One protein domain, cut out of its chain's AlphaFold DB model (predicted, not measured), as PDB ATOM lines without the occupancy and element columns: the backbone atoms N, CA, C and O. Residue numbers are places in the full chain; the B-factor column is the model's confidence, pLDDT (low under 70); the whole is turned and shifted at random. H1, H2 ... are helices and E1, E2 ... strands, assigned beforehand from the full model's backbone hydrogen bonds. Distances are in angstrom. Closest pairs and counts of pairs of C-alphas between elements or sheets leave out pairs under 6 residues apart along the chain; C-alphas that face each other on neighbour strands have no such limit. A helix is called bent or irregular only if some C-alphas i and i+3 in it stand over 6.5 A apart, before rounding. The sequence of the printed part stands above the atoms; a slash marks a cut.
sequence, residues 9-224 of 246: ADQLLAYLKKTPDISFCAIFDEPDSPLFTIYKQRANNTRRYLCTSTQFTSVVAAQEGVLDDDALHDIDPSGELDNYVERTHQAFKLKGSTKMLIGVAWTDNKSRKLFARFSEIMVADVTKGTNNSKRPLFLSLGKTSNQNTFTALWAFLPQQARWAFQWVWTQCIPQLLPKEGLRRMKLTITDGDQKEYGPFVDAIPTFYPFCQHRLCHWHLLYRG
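This is residues 9 to 224 of the 246 residues of the protein "Predicted protein" of Phaeodactylum tricornutum (strain CCAP 1055/1) (UniProt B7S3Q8). A twisted sheet of nine strands, curled like part of a barrel, has helices over both faces, three layers in all: H6 and H8 pack together over one face, with H4 and H5, and H1 lies over the other. Residues 40 to 45 stick out. The printed part has 216 residues, with nine named helices and nine named strands in the order H1-E1-H2-E2-E3-H3-H4-E4-H5-E5-E6-E7-H6-H7-E8-H8-E9-H9. The sheet, E3-E2-E1-E4-E7-E6-E5-E8-E9, is mixed, and the class is mixed, helices and strands. The whole is compact, with a radius of gyration of the C-alphas of 17.5 A, and spans 52 by 41 by 34 A.

Begin with the sheet: E3, residues 63 to 67, E2, 50 to 55, E1, 22 to 29, E4, 100 to 108, E7, 149 to 156, E6, 137 to 143, E5, 121 to 127, E8, 187 to 190, and E9, 212 to 215. Antiparallel E1 and E4 have N 25 and O 105 within hydrogen-bond range, 2.9 A. E5, E6 and E7 form a meander, each strand the antiparallel neighbour of the one before. H6, residues 162 to 176, H4, 80 to 92, and H1, 9 to 18, have heights of 8.6 A, 10.2 A and 9.2 A over the sheet. H8, 194 to 207, touches H6 at a steep tilt of 38 degrees; the closest C-alphas, of Lys 195 and Arg 162, are 4.3 A apart. H5, 109 to 118, touches H7, 179 to 184, closest at the C-alphas of Ala 116 and Gly 181, 4.3 A. E8, H8, E9 is a strand-helix-strand unit, parallel neighbours with a helix between, and E7, H6 H7, E8 a split one, both with right-handed crossovers. H3, 69 to 75, touches H6, closest at the C-alphas of Ile 75 and Trp 163, 5.5 A. H2, 34 to 37, only grazes the sheet; H7 and H9, 217 to 223, are not on it. H1, H3, H4, H5, H7 and H9 have each O i to N i+4 pair within hydrogen-bond range, H6 9 of 11 and H8 6 of 10; H2 is too short for one.

Find C-alpha 9 at (208.135, 152.251, 114.867), where H1 begins, and C-alpha 223 at (180.399, 167.857, 106.268), where H9 ends. E4, 24.0 A from first to last C-alpha, bends by 57 degrees at residue 103. H8 is irregular, with C-alphas 202 and 205 7.0 A apart, and H6 only just, with C-alphas 170 and 173 6.8 A apart.

The two farthest C-alphas, of Asn 44 and Asn 146, are 56.8 A apart. The printed part has no cut; the link from H2 to E2, residues 38 to 49, is long. Mean pLDDT of the printed part is 87.4, and 24 residues, among them 34 to 47, are under 70.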
ATOM      1  N   ALA A   9     208.265 151.578 113.583       83.00
ATOM      2  CA  ALA A   9     208.135 152.251 114.867       83.00
ATOM      3  C   ALA A   9     209.510 152.530 115.488       83.00
ATOM      4  O   ALA A   9     209.769 153.663 115.886       83.00
ATOM      5  N   ASP A  10     210.413 151.545 115.496       85.12
ATOM      6  CA  ASP A  10     211.773 151.716 116.023       85.12
ATOM      7  C   ASP A  10     212.554 152.770 115.236       85.12
ATOM      8  O   ASP A  10     213.217 153.623 115.825       85.12
ATOM      9  N   GLN A  11     212.419 152.765 113.906       88.88
ATOM     10  CA  GLN A  11     213.033 153.763 113.029       88.88
ATOM     11  C   GLN A  11     212.531 155.179 113.340       88.88
ATOM     12  O   GLN A  11     213.336 156.104 113.450       88.88
ATOM     13  N   LEU A  12     211.215 155.354 113.527       88.88
ATOM     14  CA  LEU A  12     210.628 156.640 113.908       88.88
ATOM     15  C   LEU A  12     211.165 157.120 115.261       88.88
ATOM     16  O   LEU A  12     211.570 158.271 115.382       88.88
ATOM     17  N   LEU A  13     211.210 156.253 116.272       87.69
ATOM     18  CA  LEU A  13     211.729 156.632 117.590       87.69
ATOM     19  C   LEU A  13     213.212 156.970 117.553       87.69
ATOM     20  O   LEU A  13     213.619 157.958 118.153       87.69
ATOM     21  N   ALA A  14     214.015 156.174 116.847       89.69
ATOM     22  CA  ALA A  14     215.433 156.448 116.672       89.69
ATOM     23  C   ALA A  14     215.645 157.812 116.000       89.69
ATOM     24  O   ALA A  14     216.503 158.585 116.430       89.69
ATOM     25  N   TYR A  15     214.821 158.142 115.001       91.25
ATOM     26  CA  TYR A  15     214.820 159.454 114.362       91.25
ATOM     27  C   TYR A  15     214.461 160.579 115.345       91.25
ATOM     28  O   TYR A  15     215.210 161.550 115.452       91.25
ATOM     29  N   LEU A  16     213.364 160.445 116.100       91.88
ATOM     30  CA  LEU A  16     212.934 161.457 117.074       91.88
ATOM     31  C   LEU A  16     213.992 161.668 118.169       91.88
ATOM     32  O   LEU A  16     214.346 162.806 118.457       91.88
ATOM     33  N   LYS A  17     214.562 160.582 118.710       89.62
ATOM     34  CA  LYS A  17     215.616 160.617 119.739       89.62
ATOM     35  C   LYS A  17     216.903 161.277 119.243       89.62
ATOM     36  O   LYS A  17     217.532 162.037 119.971       89.62
ATOM     37  N   LYS A  18     217.296 161.010 117.993       90.06
ATOM     38  CA  LYS A  18     218.515 161.570 117.388       90.06
ATOM     39  C   LYS A  18     218.356 163.033 116.954       90.06
ATOM     40  O   LYS A  18     219.361 163.698 116.715       90.06
ATOM     41  N   THR A  19     217.129 163.539 116.828       90.12
ATOM     42  CA  THR A  19     216.885 164.895 116.321       90.12
ATOM     43  C   THR A  19     216.876 165.910 117.471       90.12
ATOM     44  O   THR A  19     215.933 165.923 118.260       90.12
ATOM     45  N   PRO A  20     217.883 166.802 117.573       85.00
ATOM     46  CA  PRO A  20     218.089 167.633 118.763       85.00
ATOM     47  C   PRO A  20     216.997 168.687 118.979       85.00
ATOM     48  O   PRO A  20     216.750 169.082 120.112       85.00
ATOM     49  N   ASP A  21     216.330 169.137 117.915       91.19
ATOM     50  CA  ASP A  21     215.296 170.176 117.990       91.19
ATOM     51  C   ASP A  21     213.881 169.633 118.217       91.19
ATOM     52  O   ASP A  21     212.933 170.420 118.276       91.19
ATOM     53  N   ILE A  22     213.730 168.311 118.339       93.31
ATOM     54  CA  ILE A  22     212.438 167.660 118.528       93.31
ATOM     55  C   ILE A  22     212.227 167.318 120.003       93.31
ATOM     56  O   ILE A  22     213.089 166.760 120.680       93.31
ATOM     57  N   SER A  23     211.034 167.645 120.492       94.25
ATOM     58  CA  SER A  23     210.482 167.112 121.737       94.25
ATOM     59  C   SER A  23     209.342 166.157 121.400       94.25
ATOM     60  O   SER A  23     208.544 166.455 120.508       94.25
ATOM     61  N   PHE A  24     209.245 165.026 122.093       96.06
ATOM     62  CA  PHE A  24     208.200 164.038 121.835       96.06
ATOM     63  C   PHE A  24     207.753 163.322 123.109       96.06
ATOM     64  O   PHE A  24     208.511 163.235 124.071       96.06
ATOM     65  N   CYS A  25     206.531 162.799 123.078       94.44
ATOM     66  CA  CYS A  25     205.967 161.866 124.046       94.44
ATOM     67  C   CYS A  25     205.448 160.658 123.268       94.44
ATOM     68  O   CYS A  25     204.729 160.820 122.281       94.44
ATOM     69  N   ALA A  26     205.780 159.451 123.701       94.62
ATOM     70  CA  ALA A  26     205.315 158.229 123.063       94.62
ATOM     71  C   ALA A  26     204.863 157.199 124.096       94.62
ATOM     72  O   ALA A  26     205.444 157.123 125.176       94.62
ATOM     73  N   ILE A  27     203.844 156.414 123.742       92.62
ATOM     74  CA  ILE A  27     203.324 155.292 124.530       92.62
ATOM     75  C   ILE A  27     203.590 153.991 123.773       92.62
ATOM     76  O   ILE A  27     203.326 153.895 122.566       92.62
ATOM     77  N   PHE A  28     204.049 152.976 124.500       90.31
ATOM     78  CA  PHE A  28     204.336 151.645 123.984       90.31
ATOM     79  C   PHE A  28     203.746 150.572 124.879       90.31
ATOM     80  O   PHE A  28     203.698 150.724 126.099       90.31
ATOM     81  N   ASP A  29     203.397 149.452 124.264       86.62
ATOM     82  CA  ASP A  29     203.315 148.190 124.982       86.62
ATOM     83  C   ASP A  29     204.619 147.414 124.778       86.62
ATOM     84  O   ASP A  29     205.086 147.249 123.648       86.62
ATOM     85  N   GLU A  30     205.224 146.979 125.877       82.88
ATOM     86  CA  GLU A  30     206.456 146.187 125.889       82.88
ATOM     87  C   GLU A  30     206.390 145.217 127.081       82.88
ATOM     88  O   GLU A  30     206.955 145.516 128.129       82.88
ATOM     89  N   PRO A  31     205.646 144.098 126.966       73.88
ATOM     90  CA  PRO A  31     205.299 143.224 128.095       73.88
ATOM     91  C   PRO A  31     206.486 142.724 128.927       73.88
ATOM     92  O   PRO A  31     206.358 142.580 130.140       73.88
ATOM     93  N   ASP A  32     207.636 142.503 128.286       73.31
ATOM     94  CA  ASP A  32     208.869 142.031 128.929       73.31
ATOM     95  C   ASP A  32     209.819 143.183 129.325       73.31
ATOM     96  O   ASP A  32     211.012 142.967 129.547       73.31
ATOM     97  N   SER A  33     209.318 144.423 129.387       73.25
ATOM     98  CA  SER A  33     210.137 145.594 129.698       73.25
ATOM     99  C   SER A  33     210.793 145.462 131.077       73.25
ATOM    100  O   SER A  33     210.105 145.188 132.069       73.25
ATOM    101  N   PRO A  34     212.105 145.745 131.199       68.38
ATOM    102  CA  PRO A  34     212.779 145.742 132.493       68.38
ATOM    103  C   PRO A  34     212.184 146.782 133.449       68.38
ATOM    104  O   PRO A  34     212.303 146.620 134.662       68.38
ATOM    105  N   LEU A  35     211.483 147.804 132.933       62.69
ATOM    106  CA  LEU A  35     210.777 148.795 133.745       62.69
ATOM    107  C   LEU A  35     209.725 148.152 134.654       62.69
ATOM    108  O   LEU A  35     209.491 148.649 135.749       62.69
ATOM    109  N   PHE A  36     209.142 147.019 134.258       62.94
ATOM    110  CA  PHE A  36     208.116 146.337 135.042       62.94
ATOM    111  C   PHE A  36     208.674 145.485 136.181       62.94
ATOM    112  O   PHE A  36     207.923 145.109 137.067       62.94
ATOM    113  N   THR A  37     209.982 145.212 136.256       55.47
ATOM    114  CA  THR A  37     210.535 144.445 137.396       55.47
ATOM    115  C   THR A  37     210.409 145.170 138.743       55.47
ATOM    116  O   THR A  37     210.420 144.524 139.789       55.47
ATOM    117  N   ILE A  38     210.213 146.493 138.725       52.25
ATOM    118  CA  ILE A  38     209.928 147.314 139.913       52.25
ATOM    119  C   ILE A  38     208.413 147.342 140.226       52.25
ATOM    120  O   ILE A  38     208.020 147.509 141.381       52.25
ATOM    121  N   TYR A  39     207.554 147.109 139.226       51.34
ATOM    122  CA  TYR A  39     206.093 147.177 139.328       51.34
ATOM    123  C   TYR A  39     205.498 145.762 139.326       51.34
ATOM    124  O   TYR A  39     205.497 145.067 138.318       51.34
ATOM    125  N   LYS A  40     205.024 145.315 140.496       48.12
ATOM    126  CA  LYS A  40     204.554 143.943 140.771       48.12
ATOM    127  C   LYS A  40     203.806 143.289 139.599       48.12
ATOM    128  O   LYS A  40     202.862 143.859 139.053       48.12
ATOM    129  N   GLN A  41     204.187 142.043 139.300       48.78
ATOM    130  CA  GLN A  41     203.465 141.172 138.376       48.78
ATOM    131  C   GLN A  41     201.969 141.103 138.731       48.78
ATOM    132  O   GLN A  41     201.585 140.943 139.889       48.78
ATOM    133  N   ARG A  42     201.162 141.244 137.677       52.12
ATOM    134  CA  ARG A  42     199.697 141.239 137.578       52.12
ATOM    135  C   ARG A  42     198.957 140.447 138.669       52.12
ATOM    136  O   ARG A  42     199.074 139.226 138.745       52.12
ATOM    137  N   ALA A  43     198.069 141.126 139.396       48.25
ATOM    138  CA  ALA A  43     196.899 140.498 140.010       48.25
ATOM    139  C   ALA A  43     195.738 140.499 138.997       48.25
ATOM    140  O   ALA A  43     195.575 141.460 138.238       48.25
ATOM    141  N   ASN A  44     194.930 139.436 138.956       43.34
ATOM    142  CA  ASN A  44     193.717 139.394 138.130       43.34
ATOM    143  C   ASN A  44     192.816 140.600 138.487       43.34
ATOM    144  O   ASN A  44     192.537 140.788 139.666       43.34
ATOM    145  N   ASN A  45     192.394 141.390 137.485       53.41
ATOM    146  CA  ASN A  45     191.649 142.674 137.553       53.41
ATOM    147  C   ASN A  45     192.437 144.008 137.595       53.41
ATOM    148  O   ASN A  45     191.814 145.043 137.803       53.41
ATOM    149  N   THR A  46     193.750 144.047 137.348       63.03
ATOM    150  CA  THR A  46     194.516 145.323 137.263       63.03
ATOM    151  C   THR A  46     194.784 145.762 135.811       63.03
ATOM    152  O   THR A  46     194.906 144.895 134.935       63.03
ATOM    153  N   ARG A  47     194.833 147.083 135.530       68.38
ATOM    154  CA  ARG A  47     195.104 147.645 134.183       68.38
ATOM    155  C   ARG A  47     196.524 147.293 133.717       68.38
ATOM    156  O   ARG A  47     197.404 147.001 134.528       68.38
ATOM    157  N   ARG A  48     196.768 147.295 132.402       70.69
ATOM    158  CA  ARG A  48     198.088 146.978 131.828       70.69
ATOM    159  C   ARG A  48     199.032 148.172 131.962       70.69
ATOM    160  O   ARG A  48     198.735 149.225 131.424       70.69
ATOM    161  N   TYR A  49     200.211 147.987 132.554       73.38
ATOM    162  CA  TYR A  49     201.268 149.003 132.524       73.38
ATOM    163  C   TYR A  49     201.773 149.241 131.097       73.38
ATOM    164  O   TYR A  49     202.102 148.292 130.384       73.38
ATOM    165  N   LEU A  50     201.879 150.507 130.693       80.56
ATOM    166  CA  LEU A  50     202.427 150.894 129.391       80.56
ATOM    167  C   LEU A  50     203.718 151.682 129.573       80.56
ATOM    168  O   LEU A  50     203.824 152.513 130.469       80.56
ATOM    169  N   CYS A  51     204.697 151.451 128.704       80.81
ATOM    170  CA  CYS A  51     205.941 152.211 128.727       80.81
ATOM    171  C   CYS A  51     205.731 153.581 128.076       80.81
ATOM    172  O   CYS A  51     205.021 153.702 127.073       80.81
ATOM    173  N   THR A  52     206.401 154.603 128.597       85.56
ATOM    174  CA  THR A  52     206.481 155.926 127.973       85.56
ATOM    175  C   THR A  52     207.911 156.285 127.642       85.56
ATOM    176  O   THR A  52     208.830 155.917 128.362       85.56
ATOM    177  N   SER A  53     208.094 157.021 126.551       84.56
ATOM    178  CA  SER A  53     209.370 157.644 126.207       84.56
ATOM    179  C   SER A  53     209.108 159.109 125.923       84.56
ATOM    180  O   SER A  53     208.300 159.436 125.046       84.56
ATOM    181  N   THR A  54     209.771 159.980 126.676       84.25
ATOM    182  CA  THR A  54     209.570 161.419 126.592       84.25
ATOM    183  C   THR A  54     210.902 162.141 126.471       84.25
ATOM    184  O   THR A  54     211.831 161.907 127.240       84.25
ATOM    185  N   GLN A  55     211.000 163.056 125.513       84.69
ATOM    186  CA  GLN A  55     212.168 163.907 125.316       84.69
ATOM    187  C   GLN A  55     211.732 165.365 125.257       84.69
ATOM    188  O   GLN A  55     210.842 165.727 124.488       84.69
ATOM    189  N   PHE A  56     212.404 166.207 126.038       82.44
ATOM    190  CA  PHE A  56     212.213 167.652 126.045       82.44
ATOM    191  C   PHE A  56     213.505 168.342 125.618       82.44
ATOM    192  O   PHE A  56     214.591 167.929 126.027       82.44
ATOM    193  N   THR A  57     213.396 169.421 124.838       67.12
ATOM    194  CA  THR A  57     214.539 170.272 124.478       67.12
ATOM    195  C   THR A  57     215.077 171.028 125.699       67.12
ATOM    196  O   THR A  57     214.708 172.168 125.967       67.12
ATOM    197  N   SER A  58     215.908 170.316 126.461       58.34
ATOM    198  CA  SER A  58     216.780 170.738 127.571       58.34
ATOM    199  C   SER A  58     217.440 169.531 128.269       58.34
ATOM    200  O   SER A  58     218.372 169.725 129.045       58.34
ATOM    201  N   VAL A  59     216.983 168.295 128.004       58.00
ATOM    202  CA  VAL A  59     217.494 167.056 128.619       58.00
ATOM    203  C   VAL A  59     218.337 166.273 127.606       58.00
ATOM    204  O   VAL A  59     217.944 166.118 126.454       58.00
ATOM    205  N   VAL A  60     219.505 165.781 128.031       57.41
ATOM    206  CA  VAL A  60     220.528 165.150 127.165       57.41
ATOM    207  C   VAL A  60     220.134 163.730 126.702       57.41
ATOM    208  O   VAL A  60     220.778 163.167 125.821       57.41
ATOM    209  N   ALA A  61     219.051 163.153 127.232       68.69
ATOM    210  CA  ALA A  61     218.519 161.856 126.808       68.69
ATOM    211  C   ALA A  61     216.994 161.773 126.993       68.69
ATOM    212  O   ALA A  61     216.440 162.411 127.892       68.69
ATOM    213  N   ALA A  62     216.327 160.968 126.159       75.62
ATOM    214  CA  ALA A  62     214.923 160.612 126.355       75.62
ATOM    215  C   ALA A  62     214.746 159.885 127.698       75.62
ATOM    216  O   ALA A  62     215.501 158.967 128.020       75.62
ATOM    217  N   GLN A  63     213.752 160.307 128.473       81.81
ATOM    218  CA  GLN A  63     213.361 159.684 129.729       81.81
ATOM    219  C   GLN A  63     212.351 158.581 129.432       81.81
ATOM    220  O   GLN A  63     211.322 158.829 128.803       81.81
ATOM    221  N   GLU A  64     212.658 157.367 129.875       85.25
ATOM    222  CA  GLU A  64     211.721 156.250 129.836       85.25
ATOM    223  C   GLU A  64     210.950 156.200 131.162       85.25
ATOM    224  O   GLU A  64     211.510 156.463 132.228       85.25
ATOM    225  N   GLY A  65     209.665 155.877 131.094       83.75
ATOM    226  CA  GLY A  65     208.772 155.815 132.242       83.75
ATOM    227  C   GLY A  65     207.668 154.785 132.049       83.75
ATOM    228  O   GLY A  65     207.664 154.019 131.083       83.75
ATOM    229  N   VAL A  66     206.721 154.771 132.981       83.75
ATOM    230  CA  VAL A  66     205.558 153.881 132.957       83.75
ATOM    231  C   VAL A  66     204.305 154.727 133.166       83.75
ATOM    232  O   VAL A  66     204.296 155.604 134.024       83.75
ATOM    233  N   LEU A  67     203.263 154.492 132.366       81.94
ATOM    234  CA  LEU A  67     201.904 154.887 132.728       81.94
ATOM    235  C   LEU A  67     201.394 153.847 133.716       81.94
ATOM    236  O   LEU A  67     201.191 152.685 133.350       81.94
ATOM    237  N   ASP A  68     201.281 154.265 134.969       75.94
ATOM    238  CA  ASP A  68     200.710 153.465 136.041       75.94
ATOM    239  C   ASP A  68     199.178 153.411 135.955       75.94
ATOM    240  O   ASP A  68     198.560 153.988 135.057       75.94
ATOM    241  N   ASP A  69     198.579 152.643 136.865       78.38
ATOM    242  CA  ASP A  69     197.144 152.358 136.904       78.38
ATOM    243  C   ASP A  69     196.306 153.644 136.988       78.38
ATOM    244  O   ASP A  69     195.366 153.820 136.213       78.38
ATOM    245  N   ASP A  70     196.714 154.584 137.847       82.31
ATOM    246  CA  ASP A  70     196.032 155.863 138.052       82.31
ATOM    247  C   ASP A  70     196.115 156.747 136.798       82.31
ATOM    248  O   ASP A  70     195.090 157.195 136.280       82.31
ATOM    249  N   ALA A  71     197.313 156.931 136.228       83.75
ATOM    250  CA  ALA A  71     197.481 157.714 135.004       83.75
ATOM    251  C   ALA A  71     196.738 157.090 133.811       83.75
ATOM    252  O   ALA A  71     196.196 157.795 132.954       83.75
ATOM    253  N   LEU A  72     196.692 155.758 133.742       84.19
ATOM    254  CA  LEU A  72     195.899 155.041 132.749       84.19
ATOM    255  C   LEU A  72     194.409 155.232 132.978       84.19
ATOM    256  O   LEU A  72     193.678 155.374 131.998       84.19
ATOM    257  N   HIS A  73     193.938 155.197 134.220       86.81
ATOM    258  CA  HIS A  73     192.535 155.417 134.545       86.81
ATOM    259  C   HIS A  73     192.093 156.840 134.178       86.81
ATOM    260  O   HIS A  73     191.030 157.009 133.586       86.81
ATOM    261  N   ASP A  74     192.944 157.843 134.401       87.75
ATOM    262  CA  ASP A  74     192.689 159.236 134.006       87.75
ATOM    263  C   ASP A  74     192.612 159.431 132.478       87.75
ATOM    264  O   ASP A  74     191.883 160.296 131.975       87.75
ATOM    265  N   ILE A  75     193.380 158.644 131.715       89.06
ATOM    266  CA  ILE A  75     193.395 158.695 130.244       89.06
ATOM    267  C   ILE A  75     192.242 157.884 129.637       89.06
ATOM    268  O   ILE A  75     191.619 158.303 128.660       89.06
ATOM    269  N   ASP A  76     191.981 156.701 130.180       91.00
ATOM    270  CA  ASP A  76     191.002 155.746 129.676       91.00
ATOM    271  C   ASP A  76     190.298 155.032 130.838       91.00
ATOM    272  O   ASP A  76     190.588 153.870 131.130       91.00
ATOM    273  N   PRO A  77     189.309 155.671 131.474       86.81
ATOM    274  CA  PRO A  77     188.574 155.037 132.566       86.81
ATOM    275  C   PRO A  77     187.756 153.822 132.095       86.81
ATOM    276  O   PRO A  77     187.288 153.033 132.909       86.81
ATOM    277  N   SER A  78     187.567 153.663 130.777       87.06
ATOM    278  CA  SER A  78     186.692 152.655 130.178       87.06
ATOM    279  C   SER A  78     187.351 151.307 129.882       87.06
ATOM    280  O   SER A  78     186.637 150.350 129.586       87.06
ATOM    281  N   GLY A  79     188.684 151.197 129.917       85.62
ATOM    282  CA  GLY A  79     189.345 149.949 129.515       85.62
ATOM    283  C   GLY A  79     189.568 149.789 128.007       85.62
ATOM    284  O   GLY A  79     190.030 148.736 127.566       85.62
ATOM    285  N   GLU A  80     189.210 150.766 127.170       89.62
ATOM    286  CA  GLU A  80     189.291 150.626 125.711       89.62
ATOM    287  C   GLU A  80     190.742 150.473 125.216       89.62
ATOM    288  O   GLU A  80     190.989 149.750 124.246       89.62
ATOM    289  N   LEU A  81     191.706 151.105 125.891       89.81
ATOM    290  CA  LEU A  81     193.130 151.014 125.580       89.81
ATOM    291  C   LEU A  81     193.662 149.588 125.775       89.81
ATOM    292  O   LEU A  81     194.299 149.051 124.870       89.81
ATOM    293  N   ASP A  82     193.335 148.931 126.888       86.75
ATOM    294  CA  ASP A  82     193.753 147.546 127.143       86.75
ATOM    295  C   ASP A  82     193.226 146.602 126.057       86.75
ATOM    296  O   ASP A  82     193.981 145.821 125.466       86.75
ATOM    297  N   ASN A  83     191.940 146.758 125.722       87.81
ATOM    298  CA  ASN A  83     191.269 146.013 124.659       87.81
ATOM    299  C   ASN A  83     191.889 146.281 123.279       87.81
ATOM    300  O   ASN A  83     191.928 145.398 122.419       87.81
ATOM    301  N   TYR A  84     192.330 147.513 123.012       89.75
ATOM    302  CA  TYR A  84     193.048 147.850 121.784       89.75
ATOM    303  C   TYR A  84     194.397 147.128 121.722       89.75
ATOM    304  O   TYR A  84     194.707 146.506 120.703       89.75
ATOM    305  N   VAL A  85     195.176 147.166 122.806       87.81
ATOM    306  CA  VAL A  85     196.494 146.525 122.864       87.81
ATOM    307  C   VAL A  85     196.359 145.017 122.673       87.81
ATOM    308  O   VAL A  85     197.029 144.455 121.811       87.81
ATOM    309  N   GLU A  86     195.445 144.362 123.392       86.12
ATOM    310  CA  GLU A  86     195.231 142.916 123.271       86.12
ATOM    311  C   GLU A  86     194.810 142.496 121.855       86.12
ATOM    312  O   GLU A  86     195.428 141.604 121.268       86.12
ATOM    313  N   ARG A  87     193.831 143.187 121.256       87.75
ATOM    314  CA  ARG A  87     193.406 142.911 119.873       87.75
ATOM    315  C   ARG A  87     194.536 143.114 118.870       87.75
ATOM    316  O   ARG A  87     194.659 142.339 117.925       87.75
ATOM    317  N   THR A  88     195.365 144.137 119.069       87.94
ATOM    318  CA  THR A  88     196.491 144.430 118.173       87.94
ATOM    319  C   THR A  88     197.560 143.341 118.271       87.94
ATOM    320  O   THR A  88     197.998 142.822 117.244       87.94
ATOM    321  N   HIS A  89     197.908 142.904 119.483       83.94
ATOM    322  CA  HIS A  89     198.815 141.769 119.692       83.94
ATOM    323  C   HIS A  89     198.329 140.494 119.007       83.94
ATOM    324  O   HIS A  89     199.096 139.855 118.285       83.94
ATOM    325  N   GLN A  90     197.048 140.158 119.176       85.19
ATOM    326  CA  GLN A  90     196.442 138.982 118.549       85.19
ATOM    327  C   GLN A  90     196.441 139.082 117.018       85.19
ATOM    328  O   GLN A  90     196.827 138.131 116.336       85.19
ATOM    329  N   ALA A  91     196.057 140.238 116.467       85.62
ATOM    330  CA  ALA A  91     195.975 140.451 115.023       85.62
ATOM    331  C   ALA A  91     197.344 140.358 114.333       85.62
ATOM    332  O   ALA A  91     197.456 139.766 113.259       85.62
ATOM    333  N   PHE A  92     198.389 140.909 114.955       82.00
ATOM    334  CA  PHE A  92     199.745 140.915 114.404       82.00
ATOM    335  C   PHE A  92     200.607 139.735 114.867       82.00
ATOM    336  O   PHE A  92     201.751 139.620 114.431       82.00
ATOM    337  N   LYS A  93     200.067 138.843 115.713       82.50
ATOM    338  CA  LYS A  93     200.782 137.697 116.305       82.50
ATOM    339  C   LYS A  93     202.130 138.116 116.898       82.50
ATOM    340  O   LYS A  93     203.149 137.449 116.691       82.50
ATOM    341  N   LEU A  94     202.135 139.258 117.585       76.06
ATOM    342  CA  LEU A  94     203.343 139.794 118.201       76.06
ATOM    343  C   LEU A  94     203.807 138.836 119.301       76.06
ATOM    344  O   LEU A  94     203.001 138.287 120.053       76.06
ATOM    345  N   LYS A  95     205.117 138.599 119.372       69.62
ATOM    346  CA  LYS A  95     205.718 137.829 120.468       69.62
ATOM    347  C   LYS A  95     205.848 138.735 121.694       69.62
ATOM    348  O   LYS A  95     206.022 139.937 121.519       69.62
ATOM    349  N   GLY A  96     205.835 138.162 122.901       60.38
ATOM    350  CA  GLY A  96     205.863 138.911 124.173       60.38
ATOM    351  C   GLY A  96     206.986 139.950 124.294       60.38
ATOM    352  O   GLY A  96     206.762 141.028 124.831       60.38
ATOM    353  N   SER A  97     208.133 139.696 123.663       65.38
ATOM    354  CA  SER A  97     209.281 140.607 123.665       65.38
ATOM    355  C   SER A  97     209.222 141.721 122.612       65.38
ATOM    356  O   SER A  97     210.152 142.516 122.497       65.38
ATOM    357  N   THR A  98     208.173 141.776 121.784       72.88
ATOM    358  CA  THR A  98     208.088 142.745 120.682       72.88
ATOM    359  C   THR A  98     207.483 144.053 121.173       72.88
ATOM    360  O   THR A  98     206.302 144.106 121.512       72.88
ATOM    361  N   LYS A  99     208.276 145.128 121.144       81.50
ATOM    362  CA  LYS A  99     207.808 146.486 121.438       81.50
ATOM    363  C   LYS A  99     206.781 146.941 120.399       81.50
ATOM    364  O   LYS A  99     207.033 146.900 119.194       81.50
ATOM    365  N   MET A 100     205.633 147.424 120.862       86.50
ATOM    366  CA  MET A 100     204.554 147.921 120.015       86.50
ATOM    367  C   MET A 100     204.281 149.399 120.296       86.50
ATOM    368  O   MET A 100     203.789 149.761 121.361       86.50
ATOM    369  N   LEU A 101     204.542 150.265 119.312       90.44
ATOM    370  CA  LEU A 101     204.172 151.681 119.390       90.44
ATOM    371  C   LEU A 101     202.647 151.848 119.326       90.44
ATOM    372  O   LEU A 101     202.007 151.524 118.319       90.44
ATOM    373  N   ILE A 102     202.084 152.419 120.388       92.38
ATOM    374  CA  ILE A 102     200.657 152.720 120.501       92.38
ATOM    375  C   ILE A 102     200.382 154.101 119.910       92.38
ATOM    376  O   ILE A 102     199.594 154.217 118.971       92.38
ATOM    377  N   GLY A 103     201.076 155.132 120.391       94.81
ATOM    378  CA  GLY A 103     200.913 156.506 119.925       94.81
ATOM    379  C   GLY A 103     202.170 157.333 120.157       94.81
ATOM    380  O   GLY A 103     202.940 157.057 121.074       94.81
ATOM    381  N   VAL A 104     202.384 158.342 119.315       96.62
ATOM    382  CA  VAL A 104     203.492 159.294 119.470       96.62
ATOM    383  C   VAL A 104     203.044 160.696 119.092       96.62
ATOM    384  O   VAL A 104     202.442 160.891 118.039       96.62
ATOM    385  N   ALA A 105     203.353 161.660 119.950       97.75
ATOM    386  CA  ALA A 105     203.173 163.081 119.717       97.75
ATOM    387  C   ALA A 105     204.530 163.777 119.733       97.75
ATOM    388  O   ALA A 105     205.401 163.419 120.524       97.75
ATOM    389  N   TRP A 106     204.721 164.768 118.871       97.69
ATOM    390  CA  TRP A 106     205.968 165.517 118.805       97.69
ATOM    391  C   TRP A 106     205.751 166.965 118.376       97.69
ATOM    392  O   TRP A 106     204.714 167.355 117.832       97.69
ATOM    393  N   THR A 107     206.767 167.774 118.636       97.62
ATOM    394  CA  THR A 107     206.871 169.169 118.218       97.62
ATOM    395  C   THR A 107     208.342 169.512 118.008       97.62
ATOM    396  O   THR A 107     209.223 168.840 118.549       97.62
ATOM    397  N   ASP A 108     208.614 170.559 117.239       95.88
ATOM    398  CA  ASP A 108     209.961 171.092 117.075       95.88
ATOM    399  C   ASP A 108     210.116 172.463 117.757       95.88
ATOM    400  O   ASP A 108     209.149 173.153 118.103       95.88
ATOM    401  N   ASN A 109     211.360 172.890 117.957       95.12
ATOM    402  CA  ASN A 109     211.673 174.170 118.591       95.12
ATOM    403  C   ASN A 109     211.075 175.389 117.866       95.12
ATOM    404  O   ASN A 109     210.749 176.390 118.514       95.12
ATOM    405  N   LYS A 110     210.917 175.343 116.540       95.94
ATOM    406  CA  LYS A 110     210.322 176.438 115.762       95.94
ATOM    407  C   LYS A 110     208.820 176.519 116.034       95.94
ATOM    408  O   LYS A 110     208.323 177.602 116.344       95.94
ATOM    409  N   SER A 111     208.122 175.392 115.993       97.44
ATOM    410  CA  SER A 111     206.710 175.247 116.339       97.44
ATOM    411  C   SER A 111     206.425 175.686 117.770       97.44
ATOM    412  O   SER A 111     205.515 176.485 117.991       97.44
ATOM    413  N   ARG A 112     207.256 175.277 118.736       97.06
ATOM    414  CA  ARG A 112     207.146 175.721 120.136       97.06
ATOM    415  C   ARG A 112     207.297 177.236 120.281       97.06
ATOM    416  O   ARG A 112     206.526 177.849 121.016       97.06
ATOM    417  N   LYS A 113     208.250 177.855 119.571       96.56
ATOM    418  CA  LYS A 113     208.440 179.320 119.566       96.56
ATOM    419  C   LYS A 113     207.250 180.053 118.950       96.56
ATOM    420  O   LYS A 113     206.860 181.098 119.466       96.56
ATOM    421  N   LEU A 114     206.677 179.525 117.869       97.75
ATOM    422  CA  LEU A 114     205.480 180.094 117.243       97.75
ATOM    423  C   LEU A 114     204.262 179.966 118.158       97.75
ATOM    424  O   LEU A 114     203.579 180.957 118.390       97.75
ATOM    425  N   PHE A 115     204.051 178.799 118.765       98.19
ATOM    426  CA  PHE A 115     202.996 178.591 119.755       98.19
ATOM    427  C   PHE A 115     203.152 179.541 120.952       98.19
ATOM    428  O   PHE A 115     202.222 180.242 121.342       98.19
ATOM    429  N   ALA A 116     204.368 179.681 121.478       97.19
ATOM    430  CA  ALA A 116     204.666 180.630 122.545       97.19
ATOM    431  C   ALA A 116     204.476 182.104 122.152       97.19
ATOM    432  O   ALA A 116     204.595 182.949 123.030       97.19
ATOM    433  N   ARG A 117     204.164 182.444 120.896       96.81
ATOM    434  CA  ARG A 117     203.858 183.820 120.463       96.81
ATOM    435  C   ARG A 117     202.437 184.010 119.932       96.81
ATOM    436  O   ARG A 117     201.921 185.110 120.048       96.81
ATOM    437  N   PHE A 118     201.823 182.963 119.379       97.56
ATOM    438  CA  PHE A 118     200.588 183.049 118.590       97.56
ATOM    439  C   PHE A 118     199.563 181.947 118.933       97.56
ATOM    440  O   PHE A 118     198.914 181.399 118.042       97.56
ATOM    441  N   SER A 119     199.467 181.537 120.201       97.69
ATOM    442  CA  SER A 119     198.573 180.465 120.667       97.69
ATOM    443  C   SER A 119     197.150 180.913 121.007       97.69
ATOM    444  O   SER A 119     196.363 180.105 121.487       97.69
ATOM    445  N   GLU A 120     196.791 182.180 120.804       97.56
ATOM    446  CA  GLU A 120     195.493 182.729 121.212       97.56
ATOM    447  C   GLU A 120     194.325 182.011 120.521       97.56
ATOM    448  O   GLU A 120     193.287 181.777 121.147       97.56
ATOM    449  N   ILE A 121     194.512 181.636 119.253       96.69
ATOM    450  CA  ILE A 121     193.545 180.878 118.460       96.69
ATOM    451  C   ILE A 121     194.225 179.623 117.925       96.69
ATOM    452  O   ILE A 121     195.127 179.702 117.089       96.69
ATOM    453  N   MET A 122     193.734 178.475 118.379       98.00
ATOM    454  CA  MET A 122     194.175 177.160 117.942       98.00
ATOM    455  C   MET A 122     193.066 176.448 117.169       98.00
ATOM    456  O   MET A 122     191.874 176.663 117.390       98.00
ATOM    457  N   VAL A 123     193.463 175.579 116.252       97.38
ATOM    458  CA  VAL A 123     192.582 174.684 115.510       97.38
ATOM    459  C   VAL A 123     193.139 173.277 115.646       97.38
ATOM    460  O   VAL A 123     194.339 173.086 115.466       97.38
ATOM    461  N   ALA A 124     192.294 172.308 115.966       97.00
ATOM    462  CA  ALA A 124     192.652 170.902 115.928       97.00
ATOM    463  C   ALA A 124     191.853 170.181 114.844       97.00
ATOM    464  O   ALA A 124     190.696 170.520 114.584       97.00
ATOM    465  N   ASP A 125     192.526 169.263 114.162       94.69
ATOM    466  CA  ASP A 125     191.940 168.442 113.109       94.69
ATOM    467  C   ASP A 125     192.700 167.119 112.989       94.69
ATOM    468  O   ASP A 125     193.902 167.039 113.289       94.69
ATOM    469  N   VAL A 126     192.011 166.088 112.503       94.62
ATOM    470  CA  VAL A 126     192.605 164.780 112.223       94.62
ATOM    471  C   VAL A 126     192.546 164.471 110.738       94.62
ATOM    472  O   VAL A 126     191.486 164.328 110.135       94.62
ATOM    473  N   THR A 127     193.718 164.241 110.156       91.94
ATOM    474  CA  THR A 127     193.848 163.818 108.761       91.94
ATOM    475  C   THR A 127     194.250 162.345 108.654       91.94
ATOM    476  O   THR A 127     194.927 161.786 109.520       91.94
ATOM    477  N   LYS A 128     193.814 161.680 107.580       89.50
ATOM    478  CA  LYS A 128     194.053 160.251 107.318       89.50
ATOM    479  C   LYS A 128     194.812 160.067 106.008       89.50
ATOM    480  O   LYS A 128     194.773 160.922 105.133       89.50
ATOM    481  N   GLY A 129     195.478 158.921 105.861       87.50
ATOM    482  CA  GLY A 129     196.217 158.584 104.636       87.50
ATOM    483  C   GLY A 129     197.551 159.321 104.477       87.50
ATOM    484  O   GLY A 129     198.075 159.390 103.373       87.50
ATOM    485  N   THR A 130     198.109 159.857 105.565       85.75
ATOM    486  CA  THR A 130     199.358 160.642 105.566       85.75
ATOM    487  C   THR A 130     200.620 159.821 105.833       85.75
ATOM    488  O   THR A 130     201.723 160.352 105.767       85.75
ATOM    489  N   ASN A 131     200.484 158.537 106.168       86.81
ATOM    490  CA  ASN A 131     201.599 157.653 106.504       86.81
ATOM    491  C   ASN A 131     201.328 156.212 106.050       86.81
ATOM    492  O   ASN A 131     200.175 155.799 105.897       86.81
ATOM    493  N   ASN A 132     202.401 155.432 105.891       85.88
ATOM    494  CA  ASN A 132     202.346 154.045 105.411       85.88
ATOM    495  C   ASN A 132     201.564 153.112 106.346       85.88
ATOM    496  O   ASN A 132     200.954 152.150 105.886       85.88
ATOM    497  N   SER A 133     201.532 153.417 107.646       83.75
ATOM    498  CA  SER A 133     200.759 152.662 108.638       83.75
ATOM    499  C   SER A 133     199.273 153.042 108.663       83.75
ATOM    500  O   SER A 133     198.520 152.476 109.451       83.75
ATOM    501  N   LYS A 134     198.841 154.004 107.831       88.44
ATOM    502  CA  LYS A 134     197.470 154.538 107.757       88.44
ATOM    503  C   LYS A 134     196.918 155.031 109.105       88.44
ATOM    504  O   LYS A 134     195.702 155.094 109.289       88.44
ATOM    505  N   ARG A 135     197.799 155.409 110.035       90.94
ATOM    506  CA  ARG A 135     197.427 155.948 111.350       90.94
ATOM    507  C   ARG A 135     196.798 157.336 111.202       90.94
ATOM    508  O   ARG A 135     197.294 158.113 110.381       90.94
ATOM    509  N   PRO A 136     195.742 157.678 111.962       95.31
ATOM    510  CA  PRO A 136     195.252 159.051 112.018       95.31
ATOM    511  C   PRO A 136     196.352 159.999 112.510       95.31
ATOM    512  O   PRO A 136     197.051 159.693 113.478       95.31
ATOM    513  N   LEU A 137     196.511 161.136 111.834       97.06
ATOM    514  CA  LEU A 137     197.441 162.191 112.215       97.06
ATOM    515  C   LEU A 137     196.644 163.363 112.778       97.06
ATOM    516  O   LEU A 137     195.976 164.076 112.031       97.06
ATOM    517  N   PHE A 138     196.729 163.543 114.088       97.94
ATOM    518  CA  PHE A 138     196.216 164.713 114.779       97.94
ATOM    519  C   PHE A 138     197.177 165.889 114.610       97.94
ATOM    520  O   PHE A 138     198.398 165.730 114.729       97.94
ATOM    521  N   LEU A 139     196.620 167.068 114.360       97.94
ATOM    522  CA  LEU A 139     197.357 168.312 114.201       97.94
ATOM    523  C   LEU A 139     196.763 169.374 115.120       97.94
ATOM    524  O   LEU A 139     195.576 169.661 115.034       97.94
ATOM    525  N   SER A 140     197.601 170.015 115.935       98.00
ATOM    526  CA  SER A 140     197.253 171.270 116.604       98.00
ATOM    527  C   SER A 140     197.897 172.422 115.845       98.00
ATOM    528  O   SER A 140     199.121 172.495 115.724       98.00
ATOM    529  N   LEU A 141     197.077 173.304 115.291       97.75
ATOM    530  CA  LEU A 141     197.446 174.348 114.343       97.75
ATOM    531  C   LEU A 141     197.130 175.725 114.921       97.75
ATOM    532  O   LEU A 141     196.139 175.895 115.619       97.75
ATOM    533  N   GLY A 142     197.935 176.726 114.587       96.56
ATOM    534  CA  GLY A 142     197.674 178.125 114.912       96.56
ATOM    535  C   GLY A 142     197.852 179.029 113.696       96.56
ATOM    536  O   GLY A 142     198.304 178.602 112.628       96.56
ATOM    537  N   LYS A 143     197.509 180.306 113.865       94.69
ATOM    538  CA  LYS A 143     197.682 181.351 112.847       94.69
ATOM    539  C   LYS A 143     198.505 182.497 113.426       94.69
ATOM    540  O   LYS A 143     198.223 182.993 114.508       94.69
ATOM    541  N   THR A 144     199.523 182.923 112.694       94.56
ATOM    542  CA  THR A 144     200.349 184.089 113.044       94.56
ATOM    543  C   THR A 144     199.656 185.403 112.663       94.56
ATOM    544  O   THR A 144     198.728 185.414 111.850       94.56
ATOM    545  N   SER A 145     200.151 186.535 113.176       92.19
ATOM    546  CA  SER A 145     199.649 187.876 112.822       92.19
ATOM    547  C   SER A 145     199.739 188.189 111.321       92.19
ATOM    548  O   SER A 145     198.902 188.910 110.789       92.19
ATOM    549  N   ASN A 146     200.700 187.583 110.618       93.44
ATOM    550  CA  ASN A 146     200.891 187.739 109.170       93.44
ATOM    551  C   ASN A 146     200.042 186.758 108.351       93.44
ATOM    552  O   ASN A 146     200.303 186.524 107.179       93.44
ATOM    553  N   GLN A 147     199.044 186.148 108.982       90.06
ATOM    554  CA  GLN A 147     198.125 185.185 108.393       90.06
ATOM    555  C   GLN A 147     198.713 183.843 107.945       90.06
ATOM    556  O   GLN A 147     197.972 183.012 107.425       90.06
ATOM    557  N   ASN A 148     199.988 183.580 108.230       94.19
ATOM    558  CA  ASN A 148     200.584 182.268 108.004       94.19
ATOM    559  C   ASN A 148     200.098 181.271 109.054       94.19
ATOM    560  O   ASN A 148     200.040 181.608 110.243       94.19
ATOM    561  N   THR A 149     199.800 180.049 108.627       95.94
ATOM    562  CA  THR A 149     199.506 178.931 109.523       95.94
ATOM    563  C   THR A 149     200.795 178.287 110.021       95.94
ATOM    564  O   THR A 149     201.833 178.315 109.356       95.94
ATOM    565  N   PHE A 150     200.740 177.708 111.213       97.56
ATOM    566  CA  PHE A 150     201.806 176.866 111.739       97.56
ATOM    567  C   PHE A 150     201.206 175.687 112.492       97.56
ATOM    568  O   PHE A 150     200.098 175.779 113.016       97.56
ATOM    569  N   THR A 151     201.948 174.590 112.576       98.19
ATOM    570  CA  THR A 151     201.580 173.453 113.419       98.19
ATOM    571  C   THR A 151     202.349 173.544 114.723       98.19
ATOM    572  O   THR A 151     203.572 173.626 114.714       98.19
ATOM    573  N   ALA A 152     201.637 173.569 115.843       98.06
ATOM    574  CA  ALA A 152     202.215 173.538 117.177       98.06
ATOM    575  C   ALA A 152     202.605 172.112 117.583       98.06
ATOM    576  O   ALA A 152     203.645 171.926 118.208       98.06
ATOM    577  N   LEU A 153     201.789 171.117 117.228       98.44
ATOM    578  CA  LEU A 153     201.986 169.725 117.624       98.44
ATOM    579  C   LEU A 153     201.406 168.768 116.581       98.44
ATOM    580  O   LEU A 153     200.336 169.019 116.025       98.44
ATOM    581  N   TRP A 154     202.108 167.661 116.368       97.94
ATOM    582  CA  TRP A 154     201.660 166.513 115.589       97.94
ATOM    583  C   TRP A 154     201.486 165.318 116.514       97.94
ATOM    584  O   TRP A 154     202.270 165.153 117.448       97.94
ATOM    585  N   ALA A 155     200.515 164.453 116.232       97.75
ATOM    586  CA  ALA A 155     200.444 163.151 116.877       97.75
ATOM    587  C   ALA A 155     199.935 162.060 115.936       97.75
ATOM    588  O   ALA A 155     198.871 162.183 115.332       97.75
ATOM    589  N   PHE A 156     200.676 160.956 115.845       96.75
ATOM    590  CA  PHE A 156     200.163 159.727 115.259       96.75
ATOM    591  C   PHE A 156     199.363 158.976 116.310       96.75
ATOM    592  O   PHE A 156     199.912 158.447 117.281       96.75
ATOM    593  N   LEU A 157     198.054 158.919 116.084       94.94
ATOM    594  CA  LEU A 157     197.129 158.208 116.944       94.94
ATOM    595  C   LEU A 157     197.057 156.727 116.533       94.94
ATOM    596  O   LEU A 157     197.200 156.396 115.353       94.94
ATOM    597  N   PRO A 158     196.805 155.809 117.476       89.81
ATOM    598  CA  PRO A 158     196.480 154.420 117.150       89.81
ATOM    599  C   PRO A 158     195.130 154.309 116.445       89.81
ATOM    600  O   PRO A 158     194.985 153.577 115.469       89.81
ATOM    601  N   GLN A 159     194.155 155.065 116.942       87.62
ATOM    602  CA  GLN A 159     192.789 155.154 116.444       87.62
ATOM    603  C   GLN A 159     192.164 156.479 116.910       87.62
ATOM    604  O   GLN A 159     192.677 157.119 117.823       87.62
ATOM    605  N   GLN A 160     191.037 156.878 116.314       91.75
ATOM    606  CA  GLN A 160     190.264 158.058 116.739       91.75
ATOM    607  C   GLN A 160     189.326 157.706 117.907       91.75
ATOM    608  O   GLN A 160     188.109 157.866 117.819       91.75
ATOM    609  N   ALA A 161     189.880 157.114 118.964       93.56
ATOM    610  CA  ALA A 161     189.135 156.839 120.186       93.56
ATOM    611  C   ALA A 161     189.308 157.968 121.189       93.56
ATOM    612  O   ALA A 161     190.320 158.667 121.186       93.56
ATOM    613  N   ARG A 162     188.319 158.111 122.071       94.75
ATOM    614  CA  ARG A 162     188.266 159.195 123.051       94.75
ATOM    615  C   ARG A 162     189.523 159.246 123.917       94.75
ATOM    616  O   ARG A 162     190.090 160.317 124.091       94.75
ATOM    617  N   TRP A 163     189.996 158.095 124.391       94.62
ATOM    618  CA  TRP A 163     191.205 158.022 125.209       94.62
ATOM    619  C   TRP A 163     192.462 158.521 124.483       94.62
ATOM    620  O   TRP A 163     193.350 159.100 125.103       94.62
ATOM    621  N   ALA A 164     192.550 158.331 123.161       96.12
ATOM    622  CA  ALA A 164     193.709 158.767 122.389       96.12
ATOM    623  C   ALA A 164     193.759 160.299 122.331       96.12
ATOM    624  O   ALA A 164     194.827 160.891 122.472       96.12
ATOM    625  N   PHE A 165     192.597 160.943 122.198       97.25
ATOM    626  CA  PHE A 165     192.477 162.394 122.295       97.25
ATOM    627  C   PHE A 165     192.665 162.897 123.728       97.25
ATOM    628  O   PHE A 165     193.334 163.909 123.915       97.25
ATOM    629  N   GLN A 166     192.158 162.179 124.735       96.88
ATOM    630  CA  GLN A 166     192.414 162.473 126.149       96.88
ATOM    631  C   GLN A 166     193.918 162.526 126.421       96.88
ATOM    632  O   GLN A 166     194.410 163.536 126.909       96.88
ATOM    633  N   TRP A 167     194.669 161.505 126.000       96.62
ATOM    634  CA  TRP A 167     196.126 161.488 126.108       96.62
ATOM    635  C   TRP A 167     196.791 162.696 125.426       96.62
ATOM    636  O   TRP A 167     197.706 163.305 125.985       96.62
ATOM    637  N   VAL A 168     196.330 163.097 124.239       97.62
ATOM    638  CA  VAL A 168     196.878 164.282 123.562       97.62
ATOM    639  C   VAL A 168     196.599 165.567 124.349       97.62
ATOM    640  O   VAL A 168     197.524 166.354 124.572       97.62
ATOM    641  N   TRP A 169     195.355 165.777 124.784       97.62
ATOM    642  CA  TRP A 169     194.919 167.016 125.430       97.62
ATOM    643  C   TRP A 169     195.378 167.157 126.881       97.62
ATOM    644  O   TRP A 169     195.613 168.283 127.313       97.62
ATOM    645  N   THR A 170     195.533 166.071 127.636       95.94
ATOM    646  CA  THR A 170     195.910 166.143 129.060       95.94
ATOM    647  C   THR A 170     197.378 165.836 129.316       95.94
ATOM    648  O   THR A 170     197.927 166.309 130.307       95.94
ATOM    649  N   GLN A 171     198.045 165.107 128.414       93.25
ATOM    650  CA  GLN A 171     199.451 164.729 128.581       93.25
ATOM    651  C   GLN A 171     200.344 165.381 127.527       93.25
ATOM    652  O   GLN A 171     201.212 166.181 127.868       93.25
ATOM    653  N   CYS A 172     200.124 165.107 126.238       95.94
ATOM    654  CA  CYS A 172     201.072 165.520 125.197       95.94
ATOM    655  C   CYS A 172     201.202 167.039 125.077       95.94
ATOM    656  O   CYS A 172     202.309 167.567 125.132       95.94
ATOM    657  N   ILE A 173     200.089 167.753 124.901       97.38
ATOM    658  CA  ILE A 173     200.112 169.208 124.715       97.38
ATOM    659  C   ILE A 173     200.654 169.924 125.965       97.38
ATOM    660  O   ILE A 173     201.575 170.731 125.805       97.38
ATOM    661  N   PRO A 174     200.179 169.626 127.195       95.44
ATOM    662  CA  PRO A 174     200.695 170.272 128.401       95.44
ATOM    663  C   PRO A 174     202.180 170.010 128.674       95.44
ATOM    664  O   PRO A 174     202.859 170.880 129.222       95.44
ATOM    665  N   GLN A 175     202.689 168.832 128.296       93.00
ATOM    666  CA  GLN A 175     204.097 168.475 128.474       93.00
ATOM    667  C   GLN A 175     204.994 169.067 127.372       93.00
ATOM    668  O   GLN A 175     206.065 169.602 127.663       93.00
ATOM    669  N   LEU A 176     204.579 168.989 126.103       95.69
ATOM    670  CA  LEU A 176     205.425 169.348 124.957       95.69
ATOM    671  C   LEU A 176     205.405 170.842 124.625       95.69
ATOM    672  O   LEU A 176     206.400 171.374 124.116       95.69
ATOM    673  N   LEU A 177     204.297 171.538 124.887       96.50
ATOM    674  CA  LEU A 177     204.158 172.947 124.535       96.50
ATOM    675  C   LEU A 177     204.494 173.884 125.709       96.50
ATOM    676  O   LEU A 177     204.217 173.580 126.868       96.50
ATOM    677  N   PRO A 178     205.093 175.062 125.443       95.50
ATOM    678  CA  PRO A 178     205.414 176.032 126.487       95.50
ATOM    679  C   PRO A 178     204.192 176.475 127.306       95.50
ATOM    680  O   PRO A 178     203.191 176.924 126.743       95.50
ATOM    681  N   LYS A 179     204.326 176.461 128.643       95.12
ATOM    682  CA  LYS A 179     203.285 176.889 129.603       95.12
ATOM    683  C   LYS A 179     202.715 178.276 129.309       95.12
ATOM    684  O   LYS A 179     201.522 178.507 129.487       95.12
ATOM    685  N   GLU A 180     203.555 179.197 128.848       94.81
ATOM    686  CA  GLU A 180     203.117 180.544 128.480       94.81
ATOM    687  C   GLU A 180     202.155 180.536 127.294       94.81
ATOM    688  O   GLU A 180     201.160 181.252 127.314       94.81
ATOM    689  N   GLY A 181     202.396 179.677 126.302       96.81
ATOM    690  CA  GLY A 181     201.477 179.511 125.182       96.81
ATOM    691  C   GLY A 181     200.135 178.927 125.631       96.81
ATOM    692  O   GLY A 181     199.095 179.459 125.249       96.81
ATOM    693  N   LEU A 182     200.147 177.915 126.507       97.56
ATOM    694  CA  LEU A 182     198.923 177.292 127.040       97.56
ATOM    695  C   LEU A 182     198.037 178.318 127.763       97.56
ATOM    696  O   LEU A 182     196.837 178.391 127.520       97.56
ATOM    697  N   ARG A 183     198.635 179.188 128.589       96.38
ATOM    698  CA  ARG A 183     197.914 180.258 129.308       96.38
ATOM    699  C   ARG A 183     197.344 181.344 128.395       96.38
ATOM    700  O   ARG A 183     196.408 182.042 128.786       96.38
ATOM    701  N   ARG A 184     197.907 181.517 127.199       97.00
ATOM    702  CA  ARG A 184     197.404 182.490 126.222       97.00
ATOM    703  C   ARG A 184     196.307 181.943 125.322       97.00
ATOM    704  O   ARG A 184     195.630 182.757 124.704       97.00
ATOM    705  N   MET A 185     196.086 180.628 125.276       98.25
ATOM    706  CA  MET A 185     194.983 180.053 124.503       98.25
ATOM    707  C   MET A 185     193.647 180.668 124.932       98.25
ATOM    708  O   MET A 185     193.304 180.648 126.114       98.25
ATOM    709  N   LYS A 186     192.915 181.244 123.969       98.12
ATOM    710  CA  LYS A 186     191.595 181.870 124.171       98.12
ATOM    711  C   LYS A 186     190.489 181.127 123.449       98.12
ATOM    712  O   LYS A 186     189.369 181.067 123.946       98.12
ATOM    713  N   LEU A 187     190.797 180.558 122.293       97.69
ATOM    714  CA  LEU A 187     189.846 179.819 121.486       97.69
ATOM    715  C   LEU A 187     190.533 178.618 120.848       97.69
ATOM    716  O   LEU A 187     191.549 178.773 120.180       97.69
ATOM    717  N   THR A 188     189.937 177.443 121.003       98.06
ATOM    718  CA  THR A 188     190.299 176.252 120.235       98.06
ATOM    719  C   THR A 188     189.100 175.792 119.426       98.06
ATOM    720  O   THR A 188     187.988 175.685 119.950       98.06
ATOM    721  N   ILE A 189     189.333 175.549 118.141       97.38
ATOM    722  CA  ILE A 189     188.322 175.115 117.185       97.38
ATOM    723  C   ILE A 189     188.633 173.680 116.768       97.38
ATOM    724  O   ILE A 189     189.720 173.424 116.267       97.38
ATOM    725  N   THR A 190     187.693 172.760 116.936       95.44
ATOM    726  CA  THR A 190     187.851 171.346 116.539       95.44
ATOM    727  C   THR A 190     186.829 170.977 115.471       95.44
ATOM    728  O   THR A 190     185.933 171.769 115.166       95.44
ATOM    729  N   ASP A 191     186.891 169.767 114.925       88.69
ATOM    730  CA  ASP A 191     185.752 169.204 114.202       88.69
ATOM    731  C   ASP A 191     184.563 168.874 115.142       88.69
ATOM    732  O   ASP A 191     184.535 169.271 116.312       88.69
ATOM    733  N   GLY A 192     183.536 168.213 114.596       86.50
ATOM    734  CA  GLY A 192     182.326 167.816 115.321       86.50
ATOM    735  C   GLY A 192     182.377 166.440 115.995       86.50
ATOM    736  O   GLY A 192     181.331 165.992 116.463       86.50
ATOM    737  N   ASP A 193     183.520 165.745 116.027       89.50
ATOM    738  CA  ASP A 193     183.634 164.441 116.682       89.50
ATOM    739  C   ASP A 193     183.737 164.616 118.204       89.50
ATOM    740  O   ASP A 193     184.728 165.111 118.745       89.50
ATOM    741  N   GLN A 194     182.713 164.162 118.928       91.56
ATOM    742  CA  GLN A 194     182.673 164.215 120.393       91.56
ATOM    743  C   GLN A 194     183.816 163.432 121.052       91.56
ATOM    744  O   GLN A 194     184.188 163.723 122.194       91.56
ATOM    745  N   LYS A 195     184.400 162.452 120.353       93.88
ATOM    746  CA  LYS A 195     185.593 161.745 120.827       93.88
ATOM    747  C   LYS A 195     186.827 162.639 120.810       93.88
ATOM    748  O   LYS A 195     187.673 162.444 121.672       93.88
ATOM    749  N   GLU A 196     186.916 163.594 119.885       93.69
ATOM    750  CA  GLU A 196     188.013 164.563 119.805       93.69
ATOM    751  C   GLU A 196     187.788 165.746 120.745       93.69
ATOM    752  O   GLU A 196     188.641 166.042 121.587       93.69
ATOM    753  N   TYR A 197     186.647 166.430 120.610       94.75
ATOM    754  CA  TYR A 197     186.437 167.692 121.317       94.75
ATOM    755  C   TYR A 197     186.003 167.508 122.768       94.75
ATOM    756  O   TYR A 197     186.286 168.366 123.598       94.75
ATOM    757  N   GLY A 198     185.325 166.403 123.094       96.38
ATOM    758  CA  GLY A 198     184.876 166.121 124.456       96.38
ATOM    759  C   GLY A 198     186.039 166.091 125.458       96.38
ATOM    760  O   GLY A 198     185.996 166.846 126.422       96.38
ATOM    761  N   PRO A 199     187.108 165.310 125.206       96.69
ATOM    762  CA  PRO A 199     188.322 165.329 126.024       96.69
ATOM    763  C   PRO A 199     188.955 166.713 126.186       96.69
ATOM    764  O   PRO A 199     189.428 167.054 127.265       96.69
ATOM    765  N   PHE A 200     188.948 167.535 125.130       97.75
ATOM    766  CA  PHE A 200     189.445 168.905 125.228       97.75
ATOM    767  C   PHE A 200     188.593 169.745 126.182       97.75
ATOM    768  O   PHE A 200     189.144 170.407 127.055       97.75
ATOM    769  N   VAL A 201     187.264 169.699 126.035       97.81
ATOM    770  CA  VAL A 201     186.329 170.440 126.894       97.81
ATOM    771  C   VAL A 201     186.510 170.055 128.362       97.81
ATOM    772  O   VAL A 201     186.607 170.940 129.209       97.81
ATOM    773  N   ASP A 202     186.655 168.762 128.651       96.81
ATOM    774  CA  ASP A 202     186.882 168.268 130.013       96.81
ATOM    775  C   ASP A 202     188.254 168.690 130.569       96.81
ATOM    776  O   ASP A 202     188.413 168.885 131.772       96.81
ATOM    777  N   ALA A 203     189.249 168.884 129.696       97.06
ATOM    778  CA  ALA A 203     190.588 169.331 130.064       97.06
ATOM    779  C   ALA A 203     190.697 170.853 130.297       97.06
ATOM    780  O   ALA A 203     191.669 171.299 130.915       97.06
ATOM    781  N   ILE A 204     189.739 171.665 129.822       97.50
ATOM    782  CA  ILE A 204     189.781 173.138 129.923       97.50
ATOM    783  C   ILE A 204     189.996 173.628 131.363       97.50
ATOM    784  O   ILE A 204     190.929 174.412 131.557       97.50
ATOM    785  N   PRO A 205     189.220 173.188 132.378       96.81
ATOM    786  CA  PRO A 205     189.342 173.720 133.737       96.81
ATOM    787  C   PRO A 205     190.741 173.534 134.337       96.81
ATOM    788  O   PRO A 205     191.206 174.381 135.099       96.81
ATOM    789  N   THR A 206     191.418 172.446 133.967       95.94
ATOM    790  CA  THR A 206     192.703 172.039 134.549       95.94
ATOM    791  C   THR A 206     193.894 172.566 133.752       95.94
ATOM    792  O   THR A 206     194.843 173.098 134.325       95.94
ATOM    793  N   PHE A 207     193.865 172.426 132.424       96.19
ATOM    794  CA  PHE A 207     195.036 172.638 131.566       96.19
ATOM    795  C   PHE A 207     194.946 173.904 130.704       96.19
ATOM    796  O   PHE A 207     195.980 174.475 130.348       96.19
ATOM    797  N   TYR A 208     193.732 174.372 130.397       97.25
ATOM    798  CA  TYR A 208     193.482 175.477 129.462       97.25
ATOM    799  C   TYR A 208     192.481 176.504 130.020       97.25
ATOM    800  O   TYR A 208     191.532 176.866 129.323       97.25
ATOM    801  N   PRO A 209     192.673 177.027 131.247       94.50
ATOM    802  CA  PRO A 209     191.619 177.705 132.017       94.50
ATOM    803  C   PRO A 209     191.061 178.983 131.372       94.50
ATOM    804  O   PRO A 209     189.997 179.459 131.753       94.50
ATOM    805  N   PHE A 210     191.770 179.561 130.399       96.75
ATOM    806  CA  PHE A 210     191.348 180.770 129.686       96.75
ATOM    807  C   PHE A 210     190.836 180.502 128.268       96.75
ATOM    808  O   PHE A 210     190.509 181.454 127.555       96.75
ATOM    809  N   CYS A 211     190.799 179.237 127.852       97.81
ATOM    810  CA  CYS A 211     190.414 178.844 126.512       97.81
ATOM    811  C   CYS A 211     188.934 178.471 126.461       97.81
ATOM    812  O   CYS A 211     188.425 177.741 127.306       97.81
ATOM    813  N   GLN A 212     188.253 178.926 125.418       97.19
ATOM    814  CA  GLN A 212     186.930 178.452 125.043       97.19
ATOM    815  C   GLN A 212     187.032 177.441 123.902       97.19
ATOM    816  O   GLN A 212     187.974 177.467 123.107       97.19
ATOM    817  N   HIS A 213     186.029 176.576 123.789       97.44
ATOM    818  CA  HIS A 213     185.871 175.651 122.672       97.44
ATOM    819  C   HIS A 213     184.807 176.145 121.688       97.44
ATOM    820  O   HIS A 213     183.775 176.687 122.098       97.44
ATOM    821  N   ARG A 214     185.042 175.962 120.387       95.75
ATOM    822  CA  ARG A 214     184.019 176.086 119.339       95.75
ATOM    823  C   ARG A 214     184.185 174.976 118.307       95.75
ATOM    824  O   ARG A 214     185.264 174.427 118.120       95.75
ATOM    825  N   LEU A 215     183.109 174.698 117.584       93.25
ATOM    826  CA  LEU A 215     183.126 173.756 116.473       93.25
ATOM    827  C   LEU A 215     183.526 174.451 115.170       93.25
ATOM    828  O   LEU A 215     183.171 175.604 114.911       93.25
ATOM    829  N   CYS A 216     184.249 173.723 114.327       90.94
ATOM    830  CA  CYS A 216     184.686 174.185 113.026       90.94
ATOM    831  C   CYS A 216     183.475 174.413 112.128       90.94
ATOM    832  O   CYS A 216     182.734 173.493 111.773       90.94
ATOM    833  N   HIS A 217     183.315 175.662 111.708       86.69
ATOM    834  CA  HIS A 217     182.207 176.076 110.866       86.69
ATOM    835  C   HIS A 217     182.174 175.313 109.530       86.69
ATOM    836  O   HIS A 217     181.101 174.951 109.045       86.69
ATOM    837  N   TRP A 218     183.346 175.022 108.953       86.12
ATOM    838  CA  TRP A 218     183.428 174.248 107.718       86.12
ATOM    839  C   TRP A 218     182.895 172.825 107.910       86.12
ATOM    840  O   TRP A 218     182.060 172.380 107.124       86.12
ATOM    841  N   HIS A 219     183.300 172.145 108.984       80.44
ATOM    842  CA  HIS A 219     182.813 170.804 109.294       80.44
ATOM    843  C   HIS A 219     181.305 170.797 109.553       80.44
ATOM    844  O   HIS A 219     180.593 169.999 108.948       80.44
ATOM    845  N   LEU A 220     180.801 171.737 110.356       77.44
ATOM    846  CA  LEU A 220     179.370 171.849 110.638       77.44
ATOM    847  C   LEU A 220     178.533 172.055 109.375       77.44
ATOM    848  O   LEU A 220     177.543 171.356 109.171       77.44
ATOM    849  N   LEU A 221     178.924 173.005 108.523       73.44
ATOM    850  CA  LEU A 221     178.129 173.333 107.350       73.44
ATOM    851  C   LEU A 221     178.337 172.360 106.199       73.44
ATOM    852  O   LEU A 221     177.369 172.015 105.543       73.44
ATOM    853  N   TYR A 222     179.569 172.002 105.860       67.19
ATOM    854  CA  TYR A 222     179.865 171.306 104.604       67.19
ATOM    855  C   TYR A 222     180.006 169.790 104.763       67.19
ATOM    856  O   TYR A 222     179.916 169.075 103.766       67.19
ATOM    857  N   ARG A 223     180.236 169.294 105.985       70.75
ATOM    858  CA  ARG A 223     180.399 167.857 106.268       70.75
ATOM    859  C   ARG A 223     179.290 167.302 107.160       70.75
ATOM    860  O   ARG A 223     178.971 166.125 107.039       70.75
ATOM    861  N   GLY A 224     178.698 168.139 108.010       59.31
ATOM    862  CA  GLY A 224     177.509 167.817 108.789       59.31
ATOM    863  C   GLY A 224     176.233 167.808 107.946       59.31
ATOM    864  O   GLY A 224     176.169 168.362 106.846       59.31
TER     865      GLY A 224